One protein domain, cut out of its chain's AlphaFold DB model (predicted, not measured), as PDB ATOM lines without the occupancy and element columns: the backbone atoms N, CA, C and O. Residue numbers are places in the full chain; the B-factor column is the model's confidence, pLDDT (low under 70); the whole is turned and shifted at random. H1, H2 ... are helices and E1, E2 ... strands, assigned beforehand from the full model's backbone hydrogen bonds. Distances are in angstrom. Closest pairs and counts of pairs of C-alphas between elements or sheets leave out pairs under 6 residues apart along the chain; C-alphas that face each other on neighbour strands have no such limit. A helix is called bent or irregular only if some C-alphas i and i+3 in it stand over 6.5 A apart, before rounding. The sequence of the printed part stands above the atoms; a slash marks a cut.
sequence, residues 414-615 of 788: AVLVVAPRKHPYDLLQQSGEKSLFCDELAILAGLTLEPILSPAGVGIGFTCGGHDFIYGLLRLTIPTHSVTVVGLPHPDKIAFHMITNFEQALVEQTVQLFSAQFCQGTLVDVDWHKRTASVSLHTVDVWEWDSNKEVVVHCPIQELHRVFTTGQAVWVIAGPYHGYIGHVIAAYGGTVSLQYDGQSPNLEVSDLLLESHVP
ATOM      1  N   ALA A 414      13.718  18.056  28.325       84.69
ATOM      2  CA  ALA A 414      13.160  17.356  29.470       84.69
ATOM      3  C   ALA A 414      14.248  17.051  30.508       84.69
ATOM      4  O   ALA A 414      15.356  16.622  30.166       84.69
ATOM      5  N   VAL A 415      13.906  17.209  31.785       86.88
ATOM      6  CA  VAL A 415      14.707  16.681  32.891       86.88
ATOM      7  C   VAL A 415      14.154  15.306  33.263       86.88
ATOM      8  O   VAL A 415      12.948  15.112  33.382       86.88
ATOM      9  N   LEU A 416      15.035  14.321  33.394       89.44
ATOM     10  CA  LEU A 416      14.701  12.951  33.764       89.44
ATOM     11  C   LEU A 416      15.503  12.562  34.997       89.44
ATOM     12  O   LEU A 416      16.693  12.851  35.082       89.44
ATOM     13  N   VAL A 417      14.866  11.867  35.930       91.44
ATOM     14  CA  VAL A 417      15.527  11.286  37.100       91.44
ATOM     15  C   VAL A 417      15.425   9.773  36.965       91.44
ATOM     16  O   VAL A 417      14.320   9.236  36.906       91.44
ATOM     17  N   VAL A 418      16.558   9.082  36.825       92.69
ATOM     18  CA  VAL A 418      16.609   7.655  36.461       92.69
ATOM     19  C   VAL A 418      17.652   6.898  37.274       92.69
ATOM     20  O   VAL A 418      18.654   7.463  37.695       92.69
ATOM     21  N   ALA A 419      17.467   5.590  37.446       93.25
ATOM     22  CA  ALA A 419      18.497   4.747  38.049       93.25
ATOM     23  C   ALA A 419      19.762   4.702  37.162       93.25
ATOM     24  O   ALA A 419      19.648   4.354  35.975       93.25
ATOM     25  N   PRO A 420      20.952   5.050  37.691       93.12
ATOM     26  CA  PRO A 420      22.187   4.986  36.926       93.12
ATOM     27  C   PRO A 420      22.534   3.547  36.525       93.12
ATOM     28  O   PRO A 420      22.293   2.589  37.252       93.12
ATOM     29  N   ARG A 421      23.106   3.398  35.324       91.50
ATOM     30  CA  ARG A 421      23.716   2.141  34.830       91.50
ATOM     31  C   ARG A 421      25.243   2.162  34.857       91.50
ATOM     32  O   ARG A 421      25.890   1.165  34.545       91.50
ATOM     33  N   LYS A 422      25.791   3.353  35.076       90.00
ATOM     34  CA  LYS A 422      27.214   3.644  35.147       90.00
ATOM     35  C   LYS A 422      27.400   4.613  36.293       90.00
ATOM     36  O   LYS A 422      26.779   5.679  36.296       90.00
ATOM     37  N   HIS A 423      28.259   4.245  37.220       92.06
ATOM     38  CA  HIS A 423      28.651   5.069  38.343       92.06
ATOM     39  C   HIS A 423      30.058   5.609  38.094       92.06
ATOM     40  O   HIS A 423      30.882   4.940  37.462       92.06
ATOM     41  N   PRO A 424      30.374   6.803  38.611       89.69
ATOM     42  CA  PRO A 424      31.712   7.380  38.514       89.69
ATOM     43  C   PRO A 424      32.834   6.488  39.081       89.69
ATOM     44  O   PRO A 424      33.993   6.665  38.713       89.69
ATOM     45  N   TYR A 425      32.493   5.550  39.970       92.56
ATOM     46  CA  TYR A 425      33.413   4.618  40.627       92.56
ATOM     47  C   TYR A 425      33.352   3.183  40.075       92.56
ATOM     48  O   TYR A 425      34.049   2.310  40.595       92.56
ATOM     49  N   ASP A 426      32.552   2.911  39.039       89.38
ATOM     50  CA  ASP A 426      32.471   1.566  38.464       89.38
ATOM     51  C   ASP A 426      33.795   1.168  37.804       89.38
ATOM     52  O   ASP A 426      34.389   1.911  37.014       89.38
ATOM     53  N   LEU A 427      34.229  -0.065  38.058       84.75
ATOM     54  CA  LEU A 427      35.295  -0.680  37.275       84.75
ATOM     55  C   LEU A 427      34.765  -1.026  35.876       84.75
ATOM     56  O   LEU A 427      33.609  -1.418  35.718       84.75
ATOM     57  N   LEU A 428      35.632  -0.975  34.855       75.38
ATOM     58  CA  LEU A 428      35.290  -1.257  33.445       75.38
ATOM     59  C   LEU A 428      34.547  -2.593  33.215       75.38
ATOM     60  O   LEU A 428      33.919  -2.766  32.176       75.38
ATOM     61  N   GLN A 429      34.617  -3.531  34.164       73.38
ATOM     62  CA  GLN A 429      34.000  -4.859  34.096       73.38
ATOM     63  C   GLN A 429      32.610  -4.956  34.759       73.38
ATOM     64  O   GLN A 429      31.949  -5.969  34.572       73.38
ATOM     65  N   GLN A 430      32.151  -3.937  35.499       66.88
ATOM     66  CA  GLN A 430      30.878  -3.952  36.251       66.88
ATOM     67  C   GLN A 430      29.750  -3.131  35.589       66.88
ATOM     68  O   GLN A 430      28.681  -2.946  36.159       66.88
ATOM     69  N   SER A 431      29.963  -2.641  34.365       62.66
ATOM     70  CA  SER A 431      29.034  -1.732  33.682       62.66
ATOM     71  C   SER A 431      27.779  -2.445  33.158       62.66
ATOM     72  O   SER A 431      27.890  -3.321  32.299       62.66
ATOM     73  N   GLY A 432      26.591  -1.958  33.530       74.94
ATOM     74  CA  GLY A 432      25.347  -2.216  32.788       74.94
ATOM     75  C   GLY A 432      24.114  -2.487  33.646       74.94
ATOM     76  O   GLY A 432      22.992  -2.204  33.197       74.94
ATOM     77  N   GLU A 433      24.312  -2.989  34.864       84.56
ATOM     78  CA  GLU A 433      23.237  -3.184  35.835       84.56
ATOM     79  C   GLU A 433      22.776  -1.834  36.390       84.56
ATOM     80  O   GLU A 433      23.560  -0.896  36.530       84.56
ATOM     81  N   LYS A 434      21.467  -1.702  36.621       87.50
ATOM     82  CA  LYS A 434      20.921  -0.505  37.256       87.50
ATOM     83  C   LYS A 434      21.122  -0.642  38.758       87.50
ATOM     84  O   LYS A 434      20.670  -1.627  39.329       87.50
ATOM     85  N   SER A 435      21.714   0.356  39.392       91.81
ATOM     86  CA  SER A 435      21.765   0.453  40.850       91.81
ATOM     87  C   SER A 435      21.707   1.911  41.271       91.81
ATOM     88  O   SER A 435      21.805   2.804  40.435       91.81
ATOM     89  N   LEU A 436      21.497   2.167  42.560       93.81
ATOM     90  CA  LEU A 436      21.572   3.524  43.093       93.81
ATOM     91  C   LEU A 436      23.032   3.958  43.226       93.81
ATOM     92  O   LEU A 436      23.915   3.155  43.528       93.81
ATOM     93  N   PHE A 437      23.268   5.252  43.038       95.12
ATOM     94  CA  PHE A 437      24.533   5.868  43.397       95.12
ATOM     95  C   PHE A 437      24.730   5.830  44.917       95.12
ATOM     96  O   PHE A 437      23.836   6.201  45.676       95.12
ATOM     97  N   CYS A 438      25.920   5.407  45.337       94.56
ATOM     98  CA  CYS A 438      26.352   5.323  46.723       94.56
ATOM     99  C   CYS A 438      27.501   6.310  46.948       94.56
ATOM    100  O   CYS A 438      28.586   6.188  46.371       94.56
ATOM    101  N   ASP A 439      27.249   7.296  47.795       93.81
ATOM    102  CA  ASP A 439      28.213   8.307  48.210       93.81
ATOM    103  C   ASP A 439      29.399   7.695  48.967       93.81
ATOM    104  O   ASP A 439      30.540   8.071  48.707       93.81
ATOM    105  N   GLU A 440      29.169   6.689  49.814       94.50
ATOM    106  CA  GLU A 440      30.249   5.967  50.502       94.50
ATOM    107  C   GLU A 440      31.230   5.320  49.514       94.50
ATOM    108  O   GLU A 440      32.447   5.471  49.650       94.50
ATOM    109  N   LEU A 441      30.718   4.643  48.478       94.06
ATOM    110  CA  LEU A 441      31.558   4.038  47.439       94.06
ATOM    111  C   LEU A 441      32.311   5.099  46.632       94.06
ATOM    112  O   LEU A 441      33.485   4.906  46.312       94.06
ATOM    113  N   ALA A 442      31.678   6.239  46.350       94.81
ATOM    114  CA  ALA A 442      32.338   7.353  45.680       94.81
ATOM    115  C   ALA A 442      33.478   7.947  46.526       94.81
ATOM    116  O   ALA A 442      34.567   8.195  46.002       94.81
ATOM    117  N   ILE A 443      33.269   8.105  47.838       93.38
ATOM    118  CA  ILE A 443      34.296   8.566  48.785       93.38
ATOM    119  C   ILE A 443      35.453   7.565  48.846       93.38
ATOM    120  O   ILE A 443      36.616   7.965  48.770       93.38
ATOM    121  N   LEU A 444      35.158   6.264  48.933       94.75
ATOM    122  CA  LEU A 444      36.173   5.205  48.942       94.75
ATOM    123  C   LEU A 444      36.981   5.157  47.639       94.75
ATOM    124  O   LEU A 444      38.178   4.871  47.668       94.75
ATOM    125  N   ALA A 445      36.352   5.487  46.511       93.75
ATOM    126  CA  ALA A 445      37.016   5.632  45.220       93.75
ATOM    127  C   ALA A 445      37.831   6.937  45.086       93.75
ATOM    128  O   ALA A 445      38.477   7.154  44.059       93.75
ATOM    129  N   GLY A 446      37.834   7.802  46.108       95.19
ATOM    130  CA  GLY A 446      38.570   9.067  46.116       95.19
ATOM    131  C   GLY A 446      37.944  10.149  45.236       95.19
ATOM    132  O   GLY A 446      38.654  11.035  44.761       95.19
ATOM    133  N   LEU A 447      36.635  10.067  44.986       95.81
ATOM    134  CA  LEU A 447      35.904  11.043  44.186       95.81
ATOM    135  C   LEU A 447      35.433  12.220  45.043       95.81
ATOM    136  O   LEU A 447      35.056  12.066  46.203       95.81
ATOM    137  N   THR A 448      35.433  13.410  44.445       95.56
ATOM    138  CA  THR A 448      34.901  14.617  45.081       95.56
ATOM    139  C   THR A 448      33.380  14.631  44.976       95.56
ATOM    140  O   THR A 448      32.840  14.500  43.875       95.56
ATOM    141  N   LEU A 449      32.711  14.834  46.112       96.56
ATOM    142  CA  LEU A 449      31.263  15.002  46.201       96.56
ATOM    143  C   LEU A 449      30.924  16.451  46.543       96.56
ATOM    144  O   LEU A 449      31.381  16.975  47.559       96.56
ATOM    145  N   GLU A 450      30.095  17.081  45.717       96.25
ATOM    146  CA  GLU A 450      29.523  18.397  46.003       96.25
ATOM    147  C   GLU A 450      28.045  18.227  46.385       96.25
ATOM    148  O   GLU A 450      27.291  17.652  45.604       96.25
ATOM    149  N   PRO A 451      27.600  18.660  47.579       95.38
ATOM    150  CA  PRO A 451      26.226  18.436  48.017       95.38
ATOM    151  C   PRO A 451      25.232  19.273  47.205       95.38
ATOM    152  O   PRO A 451      25.409  20.478  47.022       95.38
ATOM    153  N   ILE A 452      24.139  18.639  46.787       92.06
ATOM    154  CA  ILE A 452      22.985  19.288  46.167       92.06
ATOM    155  C   ILE A 452      21.964  19.556  47.268       92.06
ATOM    156  O   ILE A 452      21.506  18.633  47.945       92.06
ATOM    157  N   LEU A 453      21.600  20.825  47.449       90.50
ATOM    158  CA  LEU A 453      20.627  21.250  48.453       90.50
ATOM    159  C   LEU A 453      19.265  21.517  47.805       90.50
ATOM    160  O   LEU A 453      19.182  22.093  46.720       90.50
ATOM    161  N   SER A 454      18.191  21.131  48.486       85.56
ATOM    162  CA  SER A 454      16.828  21.528  48.139       85.56
ATOM    163  C   SER A 454      16.621  23.033  48.352       85.56
ATOM    164  O   SER A 454      17.413  23.678  49.047       85.56
ATOM    165  N   PRO A 455      15.513  23.614  47.852       80.06
ATOM    166  CA  PRO A 455      15.133  24.990  48.184       80.06
ATOM    167  C   PRO A 455      14.992  25.247  49.694       80.06
ATOM    168  O   PRO A 455      15.154  26.379  50.139       80.06
ATOM    169  N   ALA A 456      14.723  24.201  50.485       82.44
ATOM    170  CA  ALA A 456      14.661  24.260  51.945       82.44
ATOM    171  C   ALA A 456      16.043  24.132  52.625       82.44
ATOM    172  O   ALA A 456      16.125  24.134  53.850       82.44
ATOM    173  N   GLY A 457      17.128  24.002  51.855       87.06
ATOM    174  CA  GLY A 457      18.492  23.837  52.360       87.06
ATOM    175  C   GLY A 457      18.837  22.417  52.820       87.06
ATOM    176  O   GLY A 457      19.903  22.209  53.395       87.06
ATOM    177  N   VAL A 458      17.964  21.436  52.574       87.94
ATOM    178  CA  VAL A 458      18.187  20.027  52.938       87.94
ATOM    179  C   VAL A 458      19.026  19.353  51.855       87.94
ATOM    180  O   VAL A 458      18.739  19.529  50.675       87.94
ATOM    181  N   GLY A 459      20.047  18.581  52.231       89.06
ATOM    182  CA  GLY A 459      20.818  17.785  51.274       89.06
ATOM    183  C   GLY A 459      19.944  16.717  50.621       89.06
ATOM    184  O   GLY A 459      19.420  15.852  51.311       89.06
ATOM    185  N   ILE A 460      19.779  16.796  49.302       90.00
ATOM    186  CA  ILE A 460      18.954  15.867  48.509       90.00
ATOM    187  C   ILE A 460      19.788  14.988  47.581       90.00
ATOM    188  O   ILE A 460      19.244  14.142  46.880       90.00
ATOM    189  N   GLY A 461      21.101  15.201  47.523       94.00
ATOM    190  CA  GLY A 461      21.952  14.510  46.570       94.00
ATOM    191  C   GLY A 461      23.375  15.041  46.512       94.00
ATOM    192  O   GLY A 461      23.766  15.892  47.311       94.00
ATOM    193  N   PHE A 462      24.126  14.561  45.525       96.06
ATOM    194  CA  PHE A 462      25.509  14.951  45.276       96.06
ATOM    195  C   PHE A 462      25.792  15.090  43.783       96.06
ATOM    196  O   PHE A 462      25.338  14.281  42.976       96.06
ATOM    197  N   THR A 463      26.610  16.071  43.421       96.25
ATOM    198  CA  THR A 463      27.277  16.123  42.125       96.25
ATOM    199  C   THR A 463      28.604  15.375  42.239       96.25
ATOM    200  O   THR A 463      29.432  15.673  43.103       96.25
ATOM    201  N   CYS A 464      28.805  14.377  41.377       96.12
ATOM    202  CA  CYS A 464      29.992  13.527  41.354       96.12
ATOM    203  C   CYS A 464      30.381  13.209  39.907       96.12
ATOM    204  O   CYS A 464      29.554  12.769  39.111       96.12
ATOM    205  N   GLY A 465      31.648  13.423  39.541       91.94
ATOM    206  CA  GLY A 465      32.132  13.121  38.186       91.94
ATOM    207  C   GLY A 465      31.421  13.904  37.071       91.94
ATOM    208  O   GLY A 465      31.308  13.401  35.959       91.94
ATOM    209  N   GLY A 466      30.919  15.110  37.365       93.25
ATOM    210  CA  GLY A 466      30.172  15.939  36.409       93.25
ATOM    211  C   GLY A 466      28.706  15.536  36.215       93.25
ATOM    212  O   GLY A 466      28.056  16.045  35.304       93.25
ATOM    213  N   HIS A 467      28.189  14.637  37.054       95.00
ATOM    214  CA  HIS A 467      26.804  14.182  37.030       95.00
ATOM    215  C   HIS A 467      26.110  14.473  38.360       95.00
ATOM    216  O   HIS A 467      26.718  14.328  39.419       95.00
ATOM    217  N   ASP A 468      24.836  14.851  38.292       95.25
ATOM    218  CA  ASP A 468      23.998  15.123  39.459       95.25
ATOM    219  C   ASP A 468      23.242  13.855  39.866       95.25
ATOM    220  O   ASP A 468      22.518  13.275  39.053       95.25
ATOM    221  N   PHE A 469      23.361  13.457  41.130       95.75
ATOM    222  CA  PHE A 469      22.638  12.327  41.707       95.75
ATOM    223  C   PHE A 469      21.715  12.813  42.826       95.75
ATOM    224  O   PHE A 469      22.199  13.316  43.832       95.75
ATOM    225  N   ILE A 470      20.399  12.662  42.674       93.44
ATOM    226  CA  ILE A 470      19.370  13.064  43.644       93.44
ATOM    227  C   ILE A 470      18.790  11.797  44.282       93.44
ATOM    228  O   ILE A 470      18.283  10.936  43.570       93.44
ATOM    229  N   TYR A 471      18.910  11.654  45.605       92.50
ATOM    230  CA  TYR A 471      18.591  10.429  46.361       92.50
ATOM    231  C   TYR A 471      19.198   9.151  45.746       92.50
ATOM    232  O   TYR A 471      18.595   8.085  45.757       92.50
ATOM    233  N   GLY A 472      20.387   9.260  45.146       93.50
ATOM    234  CA  GLY A 472      21.054   8.151  44.455       93.50
ATOM    235  C   GLY A 472      20.602   7.916  43.002       93.50
ATOM    236  O   GLY A 472      21.225   7.124  42.294       93.50
ATOM    237  N   LEU A 473      19.573   8.613  42.515       94.94
ATOM    238  CA  LEU A 473      19.131   8.579  41.116       94.94
ATOM    239  C   LEU A 473      19.874   9.623  40.278       94.94
ATOM    240  O   LEU A 473      20.094  10.743  40.718       94.94
ATOM    241  N   LEU A 474      20.211   9.295  39.036       95.38
ATOM    242  CA  LEU A 474      20.875  10.195  38.098       95.38
ATOM    243  C   LEU A 474      19.883  11.196  37.495       95.38
ATOM    244  O   LEU A 474      18.891  10.800  36.878       95.38
ATOM    245  N   ARG A 475      20.193  12.490  37.599       94.12
ATOM    246  CA  ARG A 475      19.478  13.571  36.917       94.12
ATOM    247  C   ARG A 475      20.090  13.821  35.536       94.12
ATOM    248  O   ARG A 475      21.263  14.168  35.411       94.12
ATOM    249  N   LEU A 476      19.280  13.672  34.495       91.69
ATOM    250  CA  LEU A 476      19.632  13.883  33.094       91.69
ATOM    251  C   LEU A 476      18.819  15.031  32.506       91.69
ATOM    252  O   LEU A 476      17.629  15.145  32.771       91.69
ATOM    253  N   THR A 477      19.444  15.824  31.643       90.88
ATOM    254  CA  THR A 477      18.756  16.809  30.803       90.88
ATOM    255  C   THR A 477      18.882  16.350  29.358       90.88
ATOM    256  O   THR A 477      19.994  16.252  28.840       90.88
ATOM    257  N   ILE A 478      17.759  16.020  28.722       89.62
ATOM    258  CA  ILE A 478      17.709  15.421  27.383       89.62
ATOM    259  C   ILE A 478      16.723  16.214  26.517       89.62
ATOM    260  O   ILE A 478      15.675  16.615  27.019       89.62
ATOM    261  N   PRO A 479      16.991  16.427  25.217       90.06
ATOM    262  CA  PRO A 479      16.029  17.073  24.331       90.06
ATOM    263  C   PRO A 479      14.673  16.353  24.313       90.06
ATOM    264  O   PRO A 479      14.622  15.128  24.197       90.06
ATOM    265  N   THR A 480      13.571  17.103  24.368       84.38
ATOM    266  CA  THR A 480      12.201  16.552  24.457       84.38
ATOM    267  C   THR A 480      11.866  15.587  23.316       84.38
ATOM    268  O   THR A 480      11.235  14.562  23.546       84.38
ATOM    269  N   HIS A 481      12.362  15.847  22.102       85.56
ATOM    270  CA  HIS A 481      12.171  14.980  20.929       85.56
ATOM    271  C   HIS A 481      12.886  13.619  21.018       85.56
ATOM    272  O   HIS A 481      12.627  12.741  20.202       85.56
ATOM    273  N   SER A 482      13.805  13.447  21.973       87.81
ATOM    274  CA  SER A 482      14.518  12.188  22.220       87.81
ATOM    275  C   SER A 482      13.864  11.342  23.321       87.81
ATOM    276  O   SER A 482      14.393  10.290  23.675       87.81
ATOM    277  N   VAL A 483      12.742  11.796  23.889       85.00
ATOM    278  CA  VAL A 483      12.044  11.128  24.993       85.00
ATOM    279  C   VAL A 483      10.676  10.651  24.520       85.00
ATOM    280  O   VAL A 483       9.889  11.419  23.971       85.00
ATOM    281  N   THR A 484      10.368   9.383  24.774       82.44
ATOM    282  CA  THR A 484       9.024   8.832  24.577       82.44
ATOM    283  C   THR A 484       8.275   8.874  25.899       82.44
ATOM    284  O   THR A 484       8.747   8.341  26.903       82.44
ATOM    285  N   VAL A 485       7.106   9.515  25.905       78.38
ATOM    286  CA  VAL A 485       6.238   9.547  27.083       78.38
ATOM    287  C   VAL A 485       5.567   8.186  27.229       78.38
ATOM    288  O   VAL A 485       4.898   7.713  26.313       78.38
ATOM    289  N   VAL A 486       5.753   7.562  28.390       78.19
ATOM    290  CA  VAL A 486       5.054   6.334  28.774       78.19
ATOM    291  C   VAL A 486       3.885   6.731  29.666       78.19
ATOM    292  O   VAL A 486       4.078   7.457  30.639       78.19
ATOM    293  N   GLY A 487       2.681   6.284  29.310       76.12
ATOM    294  CA  GLY A 487       1.458   6.638  30.030       76.12
ATOM    295  C   GLY A 487       1.399   6.053  31.440       76.12
ATOM    296  O   GLY A 487       1.192   6.788  32.397       76.12
ATOM    297  N   LEU A 488       1.653   4.748  31.568       83.19
ATOM    298  CA  LEU A 488       1.676   4.048  32.850       83.19
ATOM    299  C   LEU A 488       2.889   3.107  32.899       83.19
ATOM    300  O   LEU A 488       2.885   2.070  32.232       83.19
ATOM    301  N   PRO A 489       3.980   3.476  33.591       86.00
ATOM    302  CA  PRO A 489       5.154   2.622  33.666       86.00
ATOM    303  C   PRO A 489       4.902   1.419  34.584       86.00
ATOM    304  O   PRO A 489       4.269   1.534  35.627       86.00
ATOM    305  N   HIS A 490       5.466   0.271  34.212       87.38
ATOM    306  CA  HIS A 490       5.464  -0.928  35.052       87.38
ATOM    307  C   HIS A 490       6.223  -0.670  36.374       87.38
ATOM    308  O   HIS A 490       7.295  -0.051  36.306       87.38
ATOM    309  N   PRO A 491       5.767  -1.177  37.539       89.25
ATOM    310  CA  PRO A 491       6.400  -0.932  38.838       89.25
ATOM    311  C   PRO A 491       7.904  -1.232  38.851       89.25
ATOM    312  O   PRO A 491       8.694  -0.408  39.292       89.25
ATOM    313  N   ASP A 492       8.351  -2.324  38.224       87.88
ATOM    314  CA  ASP A 492       9.787  -2.647  38.095       87.88
ATOM    315  C   ASP A 492      10.627  -1.565  37.402       87.88
ATOM    316  O   ASP A 492      11.828  -1.429  37.645       87.88
ATOM    317  N   LYS A 493      10.027  -0.787  36.493       87.25
ATOM    318  CA  LYS A 493      10.730   0.308  35.806       87.25
ATOM    319  C   LYS A 493      10.924   1.515  36.716       87.25
ATOM    320  O   LYS A 493      11.881   2.258  36.489       87.25
ATOM    321  N   ILE A 494      10.060   1.668  37.718       88.44
ATOM    322  CA  ILE A 494      10.073   2.740  38.720       88.44
ATOM    323  C   ILE A 494      10.489   2.239  40.112       88.44
ATOM    324  O   ILE A 494      10.456   3.001  41.070       88.44
ATOM    325  N   ALA A 495      10.943   0.988  40.241       89.69
ATOM    326  CA  ALA A 495      11.305   0.386  41.525       89.69
ATOM    327  C   ALA A 495      12.378   1.192  42.272       89.69
ATOM    328  O   ALA A 495      12.320   1.347  43.485       89.69
ATOM    329  N   PHE A 496      13.334   1.784  41.553       89.81
ATOM    330  CA  PHE A 496      14.333   2.662  42.164       89.81
ATOM    331  C   PHE A 496      13.741   3.985  42.672       89.81
ATOM    332  O   PHE A 496      14.231   4.523  43.662       89.81
ATOM    333  N   HIS A 497      12.678   4.499  42.050       90.31
ATOM    334  CA  HIS A 497      11.929   5.653  42.560       90.31
ATOM    335  C   HIS A 497      11.152   5.290  43.828       90.31
ATOM    336  O   HIS A 497      11.177   6.064  44.778       90.31
ATOM    337  N   MET A 498      10.568   4.085  43.882       87.38
ATOM    338  CA  MET A 498       9.946   3.541  45.099       87.38
ATOM    339  C   MET A 498      10.958   3.434  46.248       87.38
ATOM    340  O   MET A 498      10.715   3.952  47.331       87.38
ATOM    341  N   ILE A 499      12.125   2.825  46.000       88.00
ATOM    342  CA  ILE A 499      13.169   2.618  47.022       88.00
ATOM    343  C   ILE A 499      13.688   3.947  47.586       88.00
ATOM    344  O   ILE A 499      13.989   4.049  48.771       88.00
ATOM    345  N   THR A 500      13.812   4.966  46.738       88.00
ATOM    346  CA  THR A 500      14.363   6.277  47.121       88.00
ATOM    347  C   THR A 500      13.315   7.237  47.674       88.00
ATOM    348  O   THR A 500      13.653   8.360  48.043       88.00
ATOM    349  N   ASN A 501      12.051   6.805  47.729       83.94
ATOM    350  CA  ASN A 501      10.898   7.628  48.077       83.94
ATOM    351  C   ASN A 501      10.813   8.935  47.261       83.94
ATOM    352  O   ASN A 501      10.366   9.980  47.744       83.94
ATOM    353  N   PHE A 502      11.302   8.899  46.017       85.38
ATOM    354  CA  PHE A 502      11.325  10.059  45.140       85.38
ATOM    355  C   PHE A 502       9.912  10.342  44.631       85.38
ATOM    356  O   PHE A 502       9.355   9.515  43.917       85.38
ATOM    357  N   GLU A 503       9.358  11.517  44.953       85.12
ATOM    358  CA  GLU A 503       7.980  11.886  44.583       85.12
ATOM    359  C   GLU A 503       6.973  10.800  45.003       85.12
ATOM    360  O   GLU A 503       6.183  10.321  44.191       85.12
ATOM    361  N   GLN A 504       7.024  10.405  46.282       84.94
ATOM    362  CA  GLN A 504       6.225   9.326  46.879       84.94
ATOM    363  C   GLN A 504       4.777   9.283  46.369       84.94
ATOM    364  O   GLN A 504       4.346   8.262  45.849       84.94
ATOM    365  N   ALA A 505       4.064  10.412  46.421       83.62
ATOM    366  CA  ALA A 505       2.668  10.491  45.995       83.62
ATOM    367  C   ALA A 505       2.458  10.127  44.511       83.62
ATOM    368  O   ALA A 505       1.471   9.485  44.165       83.62
ATOM    369  N   LEU A 506       3.383  10.509  43.620       84.88
ATOM    370  CA  LEU A 506       3.315  10.166  42.194       84.88
ATOM    371  C   LEU A 506       3.607   8.679  41.964       84.88
ATOM    372  O   LEU A 506       2.961   8.035  41.132       84.88
ATOM    373  N   VAL A 507       4.594   8.145  42.685       87.31
ATOM    374  CA  VAL A 507       4.971   6.731  42.627       87.31
ATOM    375  C   VAL A 507       3.815   5.862  43.119       87.31
ATOM    376  O   VAL A 507       3.397   4.961  42.398       87.31
ATOM    377  N   GLU A 508       3.255   6.173  44.289       85.31
ATOM    378  CA  GLU A 508       2.098   5.486  44.868       85.31
ATOM    379  C   GLU A 508       0.895   5.542  43.929       85.31
ATOM    380  O   GLU A 508       0.347   4.499  43.586       85.31
ATOM    381  N   GLN A 509       0.548   6.728  43.414       84.31
ATOM    382  CA  GLN A 509      -0.545   6.885  42.452       84.31
ATOM    383  C   GLN A 509      -0.329   6.032  41.195       84.31
ATOM    384  O   GLN A 509      -1.267   5.438  40.667       84.31
ATOM    385  N   THR A 510       0.905   5.950  40.700       85.25
ATOM    386  CA  THR A 510       1.221   5.143  39.519       85.25
ATOM    387  C   THR A 510       1.127   3.652  39.807       85.25
ATOM    388  O   THR A 510       0.595   2.912  38.983       85.25
ATOM    389  N   VAL A 511       1.620   3.202  40.962       87.12
ATOM    390  CA  VAL A 511       1.518   1.800  41.378       87.12
ATOM    391  C   VAL A 511       0.058   1.419  41.610       87.12
ATOM    392  O   VAL A 511      -0.344   0.346  41.177       87.12
ATOM    393  N   GLN A 512      -0.758   2.300  42.191       84.94
ATOM    394  CA  GLN A 512      -2.205   2.102  42.327       84.94
ATOM    395  C   GLN A 512      -2.900   2.001  40.968       84.94
ATOM    396  O   GLN A 512      -3.648   1.057  40.736       84.94
ATOM    397  N   LEU A 513      -2.621   2.924  40.040       83.19
ATOM    398  CA  LEU A 513      -3.180   2.880  38.684       83.19
ATOM    399  C   LEU A 513      -2.760   1.615  37.929       83.19
ATOM    400  O   LEU A 513      -3.576   1.033  37.219       83.19
ATOM    401  N   PHE A 514      -1.501   1.189  38.079       86.44
ATOM    402  CA  PHE A 514      -1.005  -0.064  37.513       86.44
ATOM    403  C   PHE A 514      -1.708  -1.260  38.135       86.44
ATOM    404  O   PHE A 514      -2.204  -2.116  37.410       86.44
ATOM    405  N   SER A 515      -1.793  -1.287  39.467       84.25
ATOM    406  CA  SER A 515      -2.486  -2.330  40.205       84.25
ATOM    407  C   SER A 515      -3.905  -2.443  39.690       84.25
ATOM    408  O   SER A 515      -4.269  -3.499  39.202       84.25
ATOM    409  N   ALA A 516      -4.671  -1.355  39.648       79.88
ATOM    410  CA  ALA A 516      -6.088  -1.374  39.318       79.88
ATOM    411  C   ALA A 516      -6.459  -2.045  37.980       79.88
ATOM    412  O   ALA A 516      -7.577  -2.541  37.844       79.88
ATOM    413  N   GLN A 517      -5.523  -2.154  37.028       78.25
ATOM    414  CA  GLN A 517      -5.703  -2.924  35.789       78.25
ATOM    415  C   GLN A 517      -5.975  -4.420  36.027       78.25
ATOM    416  O   GLN A 517      -6.601  -5.067  35.195       78.25
ATOM    417  N   PHE A 518      -5.553  -4.952  37.173       78.75
ATOM    418  CA  PHE A 518      -5.685  -6.359  37.563       78.75
ATOM    419  C   PHE A 518      -6.812  -6.596  38.594       78.75
ATOM    420  O   PHE A 518      -6.834  -7.621  39.268       78.75
ATOM    421  N   CYS A 519      -7.713  -5.624  38.820       71.06
ATOM    422  CA  CYS A 519      -8.756  -5.746  39.856       71.06
ATOM    423  C   CYS A 519      -9.963  -6.591  39.415       71.06
ATOM    424  O   CYS A 519     -10.886  -6.794  40.203       71.06
ATOM    425  N   GLN A 520      -9.991  -7.076  38.174       63.25
ATOM    426  CA  GLN A 520     -11.130  -7.819  37.644       63.25
ATOM    427  C   GLN A 520     -11.351  -9.133  38.412       63.25
ATOM    428  O   GLN A 520     -10.423  -9.901  38.644       63.25
ATOM    429  N   GLY A 521     -12.594  -9.387  38.828       60.47
ATOM    430  CA  GLY A 521     -12.995 -10.595  39.555       60.47
ATOM    431  C   GLY A 521     -12.455 -10.707  40.985       60.47
ATOM    432  O   GLY A 521     -12.549 -11.780  41.575       60.47
ATOM    433  N   THR A 522     -11.881  -9.634  41.540       63.38
ATOM    434  CA  THR A 522     -11.326  -9.604  42.902       63.38
ATOM    435  C   THR A 522     -12.264  -8.859  43.858       63.38
ATOM    436  O   THR A 522     -12.982  -7.949  43.440       63.38
ATOM    437  N   LEU A 523     -12.255  -9.245  45.142       61.75
ATOM    438  CA  LEU A 523     -12.874  -8.469  46.216       61.75
ATOM    439  C   LEU A 523     -12.047  -7.212  46.485       61.75
ATOM    440  O   LEU A 523     -10.849  -7.278  46.767       61.75
ATOM    441  N   VAL A 524     -12.700  -6.062  46.403       64.44
ATOM    442  CA  VAL A 524     -12.085  -4.759  46.624       64.44
ATOM    443  C   VAL A 524     -12.825  -4.068  47.759       64.44
ATOM    444  O   VAL A 524     -14.051  -4.007  47.740       64.44
ATOM    445  N   ASP A 525     -12.091  -3.563  48.743       65.06
ATOM    446  CA  ASP A 525     -12.622  -2.657  49.746       65.06
ATOM    447  C   ASP A 525     -12.710  -1.273  49.121       65.06
ATOM    448  O   ASP A 525     -11.739  -0.742  48.571       65.06
ATOM    449  N   VAL A 526     -13.907  -0.704  49.207       59.56
ATOM    450  CA  VAL A 526     -14.173   0.680  48.836       59.56
ATOM    451  C   VAL A 526     -14.472   1.446  50.112       59.56
ATOM    452  O   VAL A 526     -15.443   1.145  50.816       59.56
ATOM    453  N   ASP A 527     -13.653   2.450  50.407       56.69
ATOM    454  CA  ASP A 527     -13.913   3.382  51.501       56.69
ATOM    455  C   ASP A 527     -14.933   4.431  51.042       56.69
ATOM    456  O   ASP A 527     -14.606   5.528  50.594       56.69
ATOM    457  N   TRP A 528     -16.216   4.092  51.165       48.09
ATOM    458  CA  TRP A 528     -17.317   4.947  50.732       48.09
ATOM    459  C   TRP A 528     -18.090   5.520  51.921       48.09
ATOM    460  O   TRP A 528     -18.633   4.796  52.753       48.09
ATOM    461  N   HIS A 529     -18.186   6.851  52.013       42.16
ATOM    462  CA  HIS A 529     -19.040   7.555  52.987       42.16
ATOM    463  C   HIS A 529     -18.990   6.997  54.432       42.16
ATOM    464  O   HIS A 529     -20.023   6.869  55.093       42.16
ATOM    465  N   LYS A 530     -17.783   6.728  54.955       49.12
ATOM    466  CA  LYS A 530     -17.542   6.198  56.317       49.12
ATOM    467  C   LYS A 530     -17.953   4.726  56.522       49.12
ATOM    468  O   LYS A 530     -18.144   4.316  57.668       49.12
ATOM    469  N   ARG A 531     -18.098   3.943  55.452       47.28
ATOM    470  CA  ARG A 531     -18.267   2.486  55.496       47.28
ATOM    471  C   ARG A 531     -17.290   1.836  54.524       47.28
ATOM    472  O   ARG A 531     -17.207   2.252  53.375       47.28
ATOM    473  N   THR A 532     -16.597   0.815  55.000       49.41
ATOM    474  CA  THR A 532     -15.793  -0.069  54.161       49.41
ATOM    475  C   THR A 532     -16.716  -1.183  53.679       49.41
ATOM    476  O   THR A 532     -17.354  -1.850  54.499       49.41
ATOM    477  N   ALA A 533     -16.862  -1.325  52.365       52.66
ATOM    478  CA  ALA A 533     -17.638  -2.396  51.751       52.66
ATOM    479  C   ALA A 533     -16.734  -3.206  50.822       52.66
ATOM    480  O   ALA A 533     -16.106  -2.632  49.932       52.66
ATOM    481  N   SER A 534     -16.699  -4.525  51.020       52.00
ATOM    482  CA  SER A 534     -15.981  -5.445  50.141       52.00
ATOM    483  C   SER A 534     -16.880  -5.828  48.970       52.00
ATOM    484  O   SER A 534     -17.947  -6.417  49.154       52.00
ATOM    485  N   VAL A 535     -16.459  -5.481  47.758       56.41
ATOM    486  CA  VAL A 535     -17.259  -5.621  46.543       56.41
ATOM    487  C   VAL A 535     -16.512  -6.441  45.494       56.41
ATOM    488  O   VAL A 535     -15.325  -6.230  45.267       56.41
ATOM    489  N   SER A 536     -17.209  -7.369  44.831       54.03
ATOM    490  CA  SER A 536     -16.667  -8.105  43.682       54.03
ATOM    491  C   SER A 536     -16.752  -7.257  42.411       54.03
ATOM    492  O   SER A 536     -17.838  -6.833  42.001       54.03
ATOM    493  N   LEU A 537     -15.608  -7.013  41.773       56.59
ATOM    494  CA  LEU A 537     -15.520  -6.218  40.549       56.59
ATOM    495  C   LEU A 537     -15.760  -7.101  39.304       56.59
ATOM    496  O   LEU A 537     -14.832  -7.737  38.807       56.59
ATOM    497  N   HIS A 538     -16.989  -7.169  38.776       48.91
ATOM    498  CA  HIS A 538     -17.296  -7.987  37.583       48.91
ATOM    499  C   HIS A 538     -17.150  -7.244  36.234       48.91
ATOM    500  O   HIS A 538     -16.928  -7.891  35.210       48.91
ATOM    501  N   THR A 539     -17.168  -5.911  36.249       48.06
ATOM    502  CA  THR A 539     -16.800  -4.949  35.184       48.06
ATOM    503  C   THR A 539     -16.358  -3.652  35.886       48.06
ATOM    504  O   THR A 539     -16.289  -3.648  37.107       48.06
ATOM    505  N   VAL A 540     -16.065  -2.542  35.192       45.28
ATOM    506  CA  VAL A 540     -15.708  -1.229  35.814       45.28
ATOM    507  C   VAL A 540     -16.779  -0.702  36.808       45.28
ATOM    508  O   VAL A 540     -16.579   0.311  37.470       45.28
ATOM    509  N   ASP A 541     -17.892  -1.422  36.961       41.69
ATOM    510  CA  ASP A 541     -18.970  -1.188  37.911       41.69
ATOM    511  C   ASP A 541     -18.806  -2.046  39.185       41.69
ATOM    512  O   ASP A 541     -18.583  -3.260  39.128       41.69
ATOM    513  N   VAL A 542     -18.943  -1.400  40.344       45.66
ATOM    514  CA  VAL A 542     -18.847  -1.980  41.696       45.66
ATOM    515  C   VAL A 542     -20.259  -2.386  42.157       45.66
ATOM    516  O   VAL A 542     -21.156  -1.544  42.163       45.66
ATOM    517  N   TRP A 543     -20.473  -3.654  42.537       47.19
ATOM    518  CA  TRP A 543     -21.779  -4.226  42.924       47.19
ATOM    519  C   TRP A 543     -21.886  -4.518  44.435       47.19
ATOM    520  O   TRP A 543     -21.220  -5.415  44.947       47.19
ATOM    521  N   GLU A 544     -22.766  -3.831  45.163       39.97
ATOM    522  CA  GLU A 544     -23.043  -4.154  46.576       39.97
ATOM    523  C   GLU A 544     -24.130  -5.241  46.700       39.97
ATOM    524  O   GLU A 544     -25.181  -5.151  46.060       39.97
ATOM    525  N   TRP A 545     -23.905  -6.260  47.543       47.19
ATOM    526  CA  TRP A 545     -24.902  -7.293  47.850       47.19
ATOM    527  C   TRP A 545     -25.568  -7.023  49.199       47.19
ATOM    528  O   TRP A 545     -25.323  -7.726  50.180       47.19
ATOM    529  N   ASP A 546     -26.435  -6.012  49.256       41.94
ATOM    530  CA  ASP A 546     -27.356  -5.884  50.382       41.94
ATOM    531  C   ASP A 546     -28.714  -6.496  50.006       41.94
ATOM    532  O   ASP A 546     -29.307  -6.202  48.965       41.94
ATOM    533  N   SER A 547     -29.155  -7.428  50.849       42.94
ATOM    534  CA  SER A 547     -30.449  -8.120  50.858       42.94
ATOM    535  C   SER A 547     -31.482  -7.652  49.799       42.94
ATOM    536  O   SER A 547     -32.384  -6.857  50.056       42.94
ATOM    537  N   ASN A 548     -31.389  -8.244  48.599       44.50
ATOM    538  CA  ASN A 548     -32.317  -8.158  47.456       44.50
ATOM    539  C   ASN A 548     -32.273  -6.915  46.538       44.50
ATOM    540  O   ASN A 548     -33.188  -6.780  45.717       44.50
ATOM    541  N   LYS A 549     -31.263  -6.032  46.591       48.47
ATOM    542  CA  LYS A 549     -31.108  -4.983  45.562       48.47
ATOM    543  C   LYS A 549     -29.671  -4.801  45.099       48.47
ATOM    544  O   LYS A 549     -28.774  -4.560  45.888       48.47
ATOM    545  N   GLU A 550     -29.523  -4.849  43.787       51.66
ATOM    546  CA  GLU A 550     -28.297  -4.580  43.054       51.66
ATOM    547  C   GLU A 550     -28.065  -3.061  42.991       51.66
ATOM    548  O   GLU A 550     -28.916  -2.322  42.483       51.66
ATOM    549  N   VAL A 551     -26.955  -2.583  43.556       55.59
ATOM    550  CA  VAL A 551     -26.572  -1.163  43.533       55.59
ATOM    551  C   VAL A 551     -25.218  -1.036  42.849       55.59
ATOM    552  O   VAL A 551     -24.245  -1.642  43.290       55.59
ATOM    553  N   VAL A 552     -25.178  -0.240  41.778       59.88
ATOM    554  CA  VAL A 552     -23.942   0.152  41.094       59.88
ATOM    555  C   VAL A 552     -23.342   1.345  41.829       59.88
ATOM    556  O   VAL A 552     -23.986   2.391  41.953       59.88
ATOM    557  N   VAL A 553     -22.116   1.187  42.318       63.88
ATOM    558  CA  VAL A 553     -21.349   2.247  42.974       63.88
ATOM    559  C   VAL A 553     -20.286   2.758  42.003       63.88
ATOM    560  O   VAL A 553     -19.533   1.984  41.418       63.88
ATOM    561  N   HIS A 554     -20.215   4.076  41.826       64.69
ATOM    562  CA  HIS A 554     -19.126   4.717  41.094       64.69
ATOM    563  C   HIS A 554     -18.111   5.242  42.106       64.69
ATOM    564  O   HIS A 554     -18.419   6.181  42.842       64.69
ATOM    565  N   CYS A 555     -16.911   4.664  42.137       65.62
ATOM    566  CA  CYS A 555     -15.800   5.180  42.931       65.62
ATOM    567  C   CYS A 555     -14.583   5.448  42.036       65.62
ATOM    568  O   CYS A 555     -14.389   4.775  41.019       65.62
ATOM    569  N   PRO A 556     -13.757   6.450  42.373       69.25
ATOM    570  CA  PRO A 556     -12.503   6.658  41.680       69.25
ATOM    571  C   PRO A 556     -11.574   5.462  41.904       69.25
ATOM    572  O   PRO A 556     -11.517   4.870  42.978       69.25
ATOM    573  N   ILE A 557     -10.787   5.147  40.879       67.94
ATOM    574  CA  ILE A 557      -9.854   4.015  40.877       67.94
ATOM    575  C   ILE A 557      -8.808   4.082  42.006       67.94
ATOM    576  O   ILE A 557      -8.250   3.061  42.383       67.94
ATOM    577  N   GLN A 558      -8.543   5.282  42.539       67.50
ATOM    578  CA  GLN A 558      -7.587   5.495  43.629       67.50
ATOM    579  C   GLN A 558      -8.136   5.097  45.007       67.50
ATOM    580  O   GLN A 558      -7.356   4.943  45.937       67.50
ATOM    581  N   GLU A 559      -9.456   4.946  45.143       71.31
ATOM    582  CA  GLU A 559     -10.117   4.512  46.385       71.31
ATOM    583  C   GLU A 559     -10.322   2.988  46.433       71.31
ATOM    584  O   GLU A 559     -10.885   2.465  47.393       71.31
ATOM    585  N   LEU A 560      -9.880   2.269  45.394       73.81
ATOM    586  CA  LEU A 560      -9.972   0.816  45.299       73.81
ATOM    587  C   LEU A 560      -8.773   0.159  45.995       73.81
ATOM    588  O   LEU A 560      -7.642   0.260  45.515       73.81
ATOM    589  N   HIS A 561      -9.029  -0.583  47.073       74.94
ATOM    590  CA  HIS A 561      -8.019  -1.387  47.766       74.94
ATOM    591  C   HIS A 561      -8.341  -2.873  47.663       74.94
ATOM    592  O   HIS A 561      -9.439  -3.306  47.997       74.94
ATOM    593  N   ARG A 562      -7.392  -3.691  47.203       80.12
ATOM    594  CA  ARG A 562      -7.616  -5.141  47.143       80.12
ATOM    595  C   ARG A 562      -7.679  -5.721  48.537       80.12
ATOM    596  O   ARG A 562      -6.803  -5.466  49.358       80.12
ATOM    597  N   VAL A 563      -8.674  -6.566  48.753       81.44
ATOM    598  CA  VAL A 563      -8.807  -7.307  49.998       81.44
ATOM    599  C   VAL A 563      -8.395  -8.729  49.732       81.44
ATOM    600  O   VAL A 563      -8.967  -9.412  48.880       81.44
ATOM    601  N   PHE A 564      -7.410  -9.178  50.494       83.56
ATOM    602  CA  PHE A 564      -6.985 -10.559  50.471       83.56
ATOM    603  C   PHE A 564      -7.361 -11.236  51.777       83.56
ATOM    604  O   PHE A 564      -7.086 -10.726  52.864       83.56
ATOM    605  N   THR A 565      -7.984 -12.402  51.663       80.31
ATOM    606  CA  THR A 565      -8.361 -13.217  52.819       80.31
ATOM    607  C   THR A 565      -7.279 -14.245  53.125       80.31
ATOM    608  O   THR A 565      -6.602 -14.744  52.226       80.31
ATOM    609  N   THR A 566      -7.087 -14.579  54.404       82.38
ATOM    610  CA  THR A 566      -6.162 -15.651  54.797       82.38
ATOM    611  C   THR A 566      -6.552 -16.966  54.112       82.38
ATOM    612  O   THR A 566      -7.712 -17.365  54.132       82.38
ATOM    613  N   GLY A 567      -5.574 -17.641  53.511       77.25
ATOM    614  CA  GLY A 567      -5.737 -18.851  52.708       77.25
ATOM    615  C   GLY A 567      -5.933 -18.590  51.213       77.25
ATOM    616  O   GLY A 567      -5.830 -19.528  50.429       77.25
ATOM    617  N   GLN A 568      -6.167 -17.344  50.791       81.62
ATOM    618  CA  GLN A 568      -6.332 -17.011  49.377       81.62
ATOM    619  C   GLN A 568      -5.019 -17.192  48.613       81.62
ATOM    620  O   GLN A 568      -3.972 -16.698  49.035       81.62
ATOM    621  N   ALA A 569      -5.083 -17.877  47.471       85.19
ATOM    622  CA  ALA A 569      -3.972 -17.952  46.537       85.19
ATOM    623  C   ALA A 569      -3.839 -16.626  45.776       85.19
ATOM    624  O   ALA A 569      -4.809 -16.086  45.234       85.19
ATOM    625  N   VAL A 570      -2.627 -16.091  45.747       89.00
ATOM    626  CA  VAL A 570      -2.301 -14.831  45.083       89.00
ATOM    627  C   VAL A 570      -1.024 -14.971  44.270       89.00
ATOM    628  O   VAL A 570      -0.137 -15.764  44.586       89.00
ATOM    629  N   TRP A 571      -0.952 -14.183  43.210       89.94
ATOM    630  CA  TRP A 571       0.177 -14.055  42.301       89.94
ATOM    631  C   TRP A 571       0.835 -12.692  42.545       89.94
ATOM    632  O   TRP A 571       0.141 -11.698  42.769       89.94
ATOM    633  N   VAL A 572       2.160 -12.603  42.454       90.50
ATOM    634  CA  VAL A 572       2.898 -11.331  42.511       90.50
ATOM    635  C   VAL A 572       3.048 -10.739  41.102       90.50
ATOM    636  O   VAL A 572       3.804 -11.263  40.281       90.50
ATOM    637  N   ILE A 573       2.368  -9.617  40.821       89.12
ATOM    638  CA  ILE A 573       2.352  -8.972  39.489       89.12
ATOM    639  C   ILE A 573       3.597  -8.147  39.187       89.12
ATOM    640  O   ILE A 573       3.923  -7.965  38.018       89.12
ATOM    641  N   ALA A 574       4.327  -7.668  40.192       86.81
ATOM    642  CA  ALA A 574       5.555  -6.904  39.981       86.81
ATOM    643  C   ALA A 574       6.460  -6.915  41.221       86.81
ATOM    644  O   ALA A 574       6.050  -7.300  42.314       86.81
ATOM    645  N   GLY A 575       7.700  -6.470  41.049       86.06
ATOM    646  CA  GLY A 575       8.732  -6.446  42.075       86.06
ATOM    647  C   GLY A 575       9.705  -7.628  41.982       86.06
ATOM    648  O   GLY A 575       9.677  -8.409  41.029       86.06
ATOM    649  N   PRO A 576      10.594  -7.787  42.978       79.88
ATOM    650  CA  PRO A 576      11.649  -8.808  42.961       79.88
ATOM    651  C   PRO A 576      11.116 -10.248  42.979       79.88
ATOM    652  O   PRO A 576      11.847 -11.173  42.638       79.88
ATOM    653  N   TYR A 577       9.850 -10.421  43.354       84.75
ATOM    654  CA  TYR A 577       9.165 -11.707  43.414       84.75
ATOM    655  C   TYR A 577       8.122 -11.863  42.301       84.75
ATOM    656  O   TYR A 577       7.227 -12.685  42.432       84.75
ATOM    657  N   HIS A 578       8.203 -11.076  41.222       85.88
ATOM    658  CA  HIS A 578       7.291 -11.190  40.081       85.88
ATOM    659  C   HIS A 578       7.145 -12.647  39.600       85.88
ATOM    660  O   HIS A 578       8.140 -13.351  39.406       85.88
ATOM    661  N   GLY A 579       5.898 -13.086  39.406       84.12
ATOM    662  CA  GLY A 579       5.546 -14.453  39.011       84.12
ATOM    663  C   GLY A 579       5.520 -15.466  40.163       84.12
ATOM    664  O   GLY A 579       5.227 -16.639  39.940       84.12
ATOM    665  N   TYR A 580       5.813 -15.043  41.394       85.75
ATOM    666  CA  TYR A 580       5.650 -15.883  42.574       85.75
ATOM    667  C   TYR A 580       4.164 -16.082  42.897       85.75
ATOM    668  O   TYR A 580       3.395 -15.123  42.897       85.75
ATOM    669  N   ILE A 581       3.780 -17.321  43.209       88.75
ATOM    670  CA  ILE A 581       2.428 -17.691  43.641       88.75
ATOM    671  C   ILE A 581       2.516 -18.176  45.086       88.75
ATOM    672  O   ILE A 581       3.361 -19.014  45.400       88.75
ATOM    673  N   GLY A 582       1.654 -17.670  45.962       88.00
ATOM    674  CA  GLY A 582       1.613 -18.078  47.363       88.00
ATOM    675  C   GLY A 582       0.237 -17.907  47.991       88.00
ATOM    676  O   GLY A 582      -0.654 -17.296  47.407       88.00
ATOM    677  N   HIS A 583       0.074 -18.446  49.194       86.81
ATOM    678  CA  HIS A 583      -1.141 -18.320  49.990       86.81
ATOM    679  C   HIS A 583      -0.992 -17.202  51.017       86.81
ATOM    680  O   HIS A 583       0.027 -17.114  51.704       86.81
ATOM    681  N   VAL A 584      -2.011 -16.359  51.147       86.88
ATOM    682  CA  VAL A 584      -2.027 -15.277  52.132       86.88
ATOM    683  C   VAL A 584      -2.134 -15.852  53.539       86.88
ATOM    684  O   VAL A 584      -3.084 -16.553  53.858       86.88
ATOM    685  N   ILE A 585      -1.178 -15.544  54.410       87.19
ATOM    686  CA  ILE A 585      -1.205 -15.944  55.826       87.19
ATOM    687  C   ILE A 585      -1.801 -14.814  56.670       87.19
ATOM    688  O   ILE A 585      -2.608 -15.045  57.568       87.19
ATOM    689  N   ALA A 586      -1.413 -13.578  56.357       84.94
ATOM    690  CA  ALA A 586      -1.854 -12.373  57.041       84.94
ATOM    691  C   ALA A 586      -1.789 -11.175  56.087       84.94
ATOM    692  O   ALA A 586      -0.893 -11.104  55.247       84.94
ATOM    693  N   ALA A 587      -2.701 -10.222  56.259       83.50
ATOM    694  CA  ALA A 587      -2.682  -8.928  55.590       83.50
ATOM    695  C   ALA A 587      -2.769  -7.822  56.653       83.50
ATOM    696  O   ALA A 587      -3.654  -7.852  57.507       83.50
ATOM    697  N   TYR A 588      -1.827  -6.878  56.642       83.25
ATOM    698  CA  TYR A 588      -1.771  -5.747  57.569       83.25
ATOM    699  C   TYR A 588      -1.166  -4.513  56.894       83.25
ATOM    700  O   TYR A 588      -0.096  -4.581  56.295       83.25
ATOM    701  N   GLY A 589      -1.838  -3.364  57.018       78.81
ATOM    702  CA  GLY A 589      -1.287  -2.059  56.628       78.81
ATOM    703  C   GLY A 589      -0.777  -1.981  55.183       78.81
ATOM    704  O   GLY A 589       0.318  -1.474  54.961       78.81
ATOM    705  N   GLY A 590      -1.517  -2.538  54.218       83.31
ATOM    706  CA  GLY A 590      -1.120  -2.566  52.802       83.31
ATOM    707  C   GLY A 590      -0.002  -3.561  52.463       83.31
ATOM    708  O   GLY A 590       0.520  -3.575  51.349       83.31
ATOM    709  N   THR A 591       0.394  -4.405  53.418       87.25
ATOM    710  CA  THR A 591       1.367  -5.484  53.222       87.25
ATOM    711  C   THR A 591       0.701  -6.829  53.477       87.25
ATOM    712  O   THR A 591      -0.103  -6.989  54.395       87.25
ATOM    713  N   VAL A 592       1.043  -7.814  52.661       88.75
ATOM    714  CA  VAL A 592       0.496  -9.164  52.697       88.75
ATOM    715  C   VAL A 592       1.649 -10.150  52.837       88.75
ATOM    716  O   VAL A 592       2.607 -10.135  52.066       88.75
ATOM    717  N   SER A 593       1.557 -11.008  53.848       89.44
ATOM    718  CA  SER A 593       2.484 -12.112  54.082       89.44
ATOM    719  C   SER A 593       2.022 -13.354  53.329       89.44
ATOM    720  O   SER A 593       0.913 -13.840  53.559       89.44
ATOM    721  N   LEU A 594       2.885 -13.892  52.473       89.38
ATOM    722  CA  LEU A 594       2.640 -15.062  51.636       89.38
ATOM    723  C   LEU A 594       3.444 -16.273  52.107       89.38
ATOM    724  O   LEU A 594       4.625 -16.150  52.438       89.38
ATOM    725  N   GLN A 595       2.834 -17.456  52.046       86.50
ATOM    726  CA  GLN A 595       3.518 -18.744  52.169       86.50
ATOM    727  C   GLN A 595       3.536 -19.475  50.833       86.50
ATOM    728  O   GLN A 595       2.511 -19.554  50.157       86.50
ATOM    729  N   TYR A 596       4.677 -20.065  50.484       78.75
ATOM    730  CA  TYR A 596       4.701 -21.123  49.478       78.75
ATOM    731  C   TYR A 596       4.358 -22.458  50.135       78.75
ATOM    732  O   TYR A 596       4.803 -22.706  51.259       78.75
ATOM    733  N   ASP A 597       3.630 -23.323  49.427       61.22
ATOM    734  CA  ASP A 597       3.304 -24.684  49.864       61.22
ATOM    735  C   ASP A 597       4.570 -25.444  50.307       61.22
ATOM    736  O   ASP A 597       5.318 -26.001  49.503       61.22
ATOM    737  N   GLY A 598       4.819 -25.457  51.620       56.28
ATOM    738  CA  GLY A 598       5.816 -26.308  52.266       56.28
ATOM    739  C   GLY A 598       7.231 -25.747  52.463       56.28
ATOM    740  O   GLY A 598       8.082 -26.504  52.930       56.28
ATOM    741  N   GLN A 599       7.529 -24.469  52.183       53.56
ATOM    742  CA  GLN A 599       8.828 -23.879  52.565       53.56
ATOM    743  C   GLN A 599       8.717 -22.506  53.241       53.56
ATOM    744  O   GLN A 599       7.965 -21.636  52.819       53.56
ATOM    745  N   SER A 600       9.521 -22.318  54.294       59.78
ATOM    746  CA  SER A 600       9.852 -21.020  54.896       59.78
ATOM    747  C   SER A 600      11.098 -20.428  54.217       59.78
ATOM    748  O   SER A 600      12.020 -21.202  53.933       59.78
ATOM    749  N   PRO A 601      11.208 -19.095  54.045       72.38
ATOM    750  CA  PRO A 601      10.519 -18.051  54.818       72.38
ATOM    751  C   PRO A 601       9.235 -17.488  54.185       72.38
ATOM    752  O   PRO A 601       9.061 -17.522  52.971       72.38
ATOM    753  N   ASN A 602       8.373 -16.927  55.042       85.25
ATOM    754  CA  ASN A 602       7.230 -16.111  54.627       85.25
ATOM    755  C   ASN A 602       7.722 -14.910  53.816       85.25
ATOM    756  O   ASN A 602       8.739 -14.299  54.153       85.25
ATOM    757  N   LEU A 603       6.979 -14.571  52.772       88.81
ATOM    758  CA  LEU A 603       7.299 -13.488  51.864       88.81
ATOM    759  C   LEU A 603       6.346 -12.310  52.091       88.81
ATOM    760  O   LEU A 603       5.148 -12.454  51.894       88.81
ATOM    761  N   GLU A 604       6.864 -11.141  52.460       91.00
ATOM    762  CA  GLU A 604       6.066  -9.913  52.560       91.00
ATOM    763  C   GLU A 604       6.036  -9.171  51.217       91.00
ATOM    764  O   GLU A 604       7.081  -8.875  50.631       91.00
ATOM    765  N   VAL A 605       4.834  -8.861  50.729       89.56
ATOM    766  CA  VAL A 605       4.602  -8.138  49.471       89.56
ATOM    767  C   VAL A 605       3.533  -7.071  49.692       89.56
ATOM    768  O   VAL A 605       2.588  -7.295  50.439       89.56
ATOM    769  N   SER A 606       3.654  -5.910  49.046       89.44
ATOM    770  CA  SER A 606       2.571  -4.917  49.046       89.44
ATOM    771  C   SER A 606       1.326  -5.481  48.361       89.44
ATOM    772  O   SER A 606       1.428  -6.085  47.295       89.44
ATOM    773  N   ASP A 607       0.157  -5.239  48.948       88.00
ATOM    774  CA  ASP A 607      -1.154  -5.592  48.393       88.00
ATOM    775  C   ASP A 607      -1.375  -5.058  46.965       88.00
ATOM    776  O   ASP A 607      -1.956  -5.744  46.124       88.00
ATOM    777  N   LEU A 608      -0.830  -3.880  46.647       87.00
ATOM    778  CA  LEU A 608      -0.885  -3.271  45.318       87.00
ATOM    779  C   LEU A 608      -0.144  -4.092  44.254       87.00
ATOM    780  O   LEU A 608      -0.431  -3.950  43.065       87.00
ATOM    781  N   LEU A 609       0.806  -4.938  44.655       89.00
ATOM    782  CA  LEU A 609       1.611  -5.778  43.762       89.00
ATOM    783  C   LEU A 609       1.132  -7.234  43.731       89.00
ATOM    784  O   LEU A 609       1.848  -8.100  43.222       89.00
ATOM    785  N   LEU A 610      -0.066  -7.507  44.250       89.06
ATOM    786  CA  LEU A 610      -0.666  -8.835  44.279       89.06
ATOM    787  C   LEU A 610      -1.933  -8.892  43.451       89.06
ATOM    788  O   LEU A 610      -2.743  -7.977  43.504       89.06
ATOM    789  N   GLU A 611      -2.139  -9.988  42.737       88.62
ATOM    790  CA  GLU A 611      -3.371 -10.314  42.022       88.62
ATOM    791  C   GLU A 611      -3.984 -11.583  42.609       88.62
ATOM    792  O   GLU A 611      -3.267 -12.508  43.000       88.62
ATOM    793  N   SER A 612      -5.317 -11.627  42.680       82.31
ATOM    794  CA  SER A 612      -6.032 -12.837  43.078       82.31
ATOM    795  C   SER A 612      -5.734 -13.936  42.075       82.31
ATOM    796  O   SER A 612      -6.197 -13.904  40.937       82.31
ATOM    797  N   HIS A 613      -4.976 -14.934  42.506       76.62
ATOM    798  CA  HIS A 613      -4.696 -16.080  41.675       76.62
ATOM    799  C   HIS A 613      -5.760 -17.119  41.963       76.62
ATOM    800  O   HIS A 613      -5.674 -17.890  42.915       76.62
ATOM    801  N   VAL A 614      -6.781 -17.124  41.122       64.56
ATOM    802  CA  VAL A 614      -7.698 -18.248  41.029       64.56
ATOM    803  C   VAL A 614      -6.927 -19.340  40.295       64.56
ATOM    804  O   VAL A 614      -6.663 -19.161  39.107       64.56
ATOM    805  N   PRO A 615      -6.519 -20.436  40.956       56.38
ATOM    806  CA  PRO A 615      -5.756 -21.472  40.279       56.38
ATOM    807  C   PRO A 615      -6.499 -21.973  39.039       56.38
ATOM    808  O   PRO A 615      -7.732 -21.970  39.026       56.38
TER     809      PRO A 615
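AT A GLANCE: This is residues 414 to 615 of the 788 residues of an uncharacterized protein of Scleroderma citrinum Foug A (UniProt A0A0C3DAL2). Three small five-stranded sheets form three separate lobes round a short helical hairpin, H2 and H3, in the middle. The sheet of E1 to E5, with H1 beside it, and the sheet of E6 to E10 lie towards opposite ends of the long axis, and the sheet of E11 to E15 sits off to one side between them. The 202 printed residues hold three named helices and 15 named strands in the order E1 H1 E2 E3 E4 E5 H2 H3, then E6 to E15; the class is mixed, helices and strands. The antiparallel sheets run E1 E5 E4 E3 E2, E9 E8 E7 E6 E10 and E14 E13 E12 E11 E15. The whole is loose, with a radius of gyration of the C-alphas of 21.3 A, and elongated, spanning 71 by 42 by 33 A.

IN THESE COORDINATES: One sheet holds E11, residues 569 to 572, E12, 581 to 588, 18.8 A long, E13, 591 to 596, E14, 599 to 606, 20.3 A, and E15, 610 to 612, ending at C-alpha 612 (-6.032, -12.837, 43.078). Another holds E6, 523 to 528, E7, 531 to 537, 17.5 A, E8, 542 to 546, E9, 549 to 553, and E10, 560 to 562. The other holds E1, 414 to 418, beginning at C-alpha 414 (13.160, 17.356, 29.470), E2, 450 to 453, E3, 459 to 464, E4, 467 to 470, and E5, 473 to 479, 19.1 A. The helices are H1, 439 to 444, H2, 491 to 499, and H3, 504 to 516, 18.0 A. H2 is irregular: C-alphas 493 and 496 are 7.7 A apart.

HOW THE PARTS SIT: E11 to E14, E6 to E9 and E2 to E5 are meanders, each strand the antiparallel neighbour of the one before. The three sheets are strongly twisted; those of E11 to E15 and E1 to E5 are also curled. E12 bends by 71 degrees at residue 585. In the hairpin of E13 and E14, N 594 and O 603 are 2.7 A apart. N 571 of E11 and O 611 of E15 are 2.9 A apart. H3 is not on this sheet. H3 only grazes the sheet of E6 to E10, with residues 512 to 516; its closest C-alphas to E10 are Ala 516 and Leu 560, 7.5 A. N 526 of E6 and O 533 of E7 are 3.0 A apart, but E7 and E8 have no N and O within hydrogen-bond range. H2 and H3, a helical hairpin, touch with C-alphas 491 and 511 at 6.1 A, a shallow tilt of 29 degrees, opposite ways. H2, with residues 493 to 497, and H1, with residues 439 to 443, only graze the sheet of E1 to E5, where N 416 of E1 and O 476 of E5 are 2.8 A apart. In H1 and H3 every O i to N i+4 pair is within hydrogen-bond range; in H2, 3 of 5.

THE WHOLE: The C-alphas farthest apart, Gly 446 and Asn 548, are 73.0 A apart. The printed part has no cut. The links E1 to H1, 20 residues, and E5 to H2, 11 residues, are long. Mean pLDDT of the printed part is 79.8; 47 residues are under 70, namely 430 to 431, 520 to 558, 597 to 600 and 614 to 615.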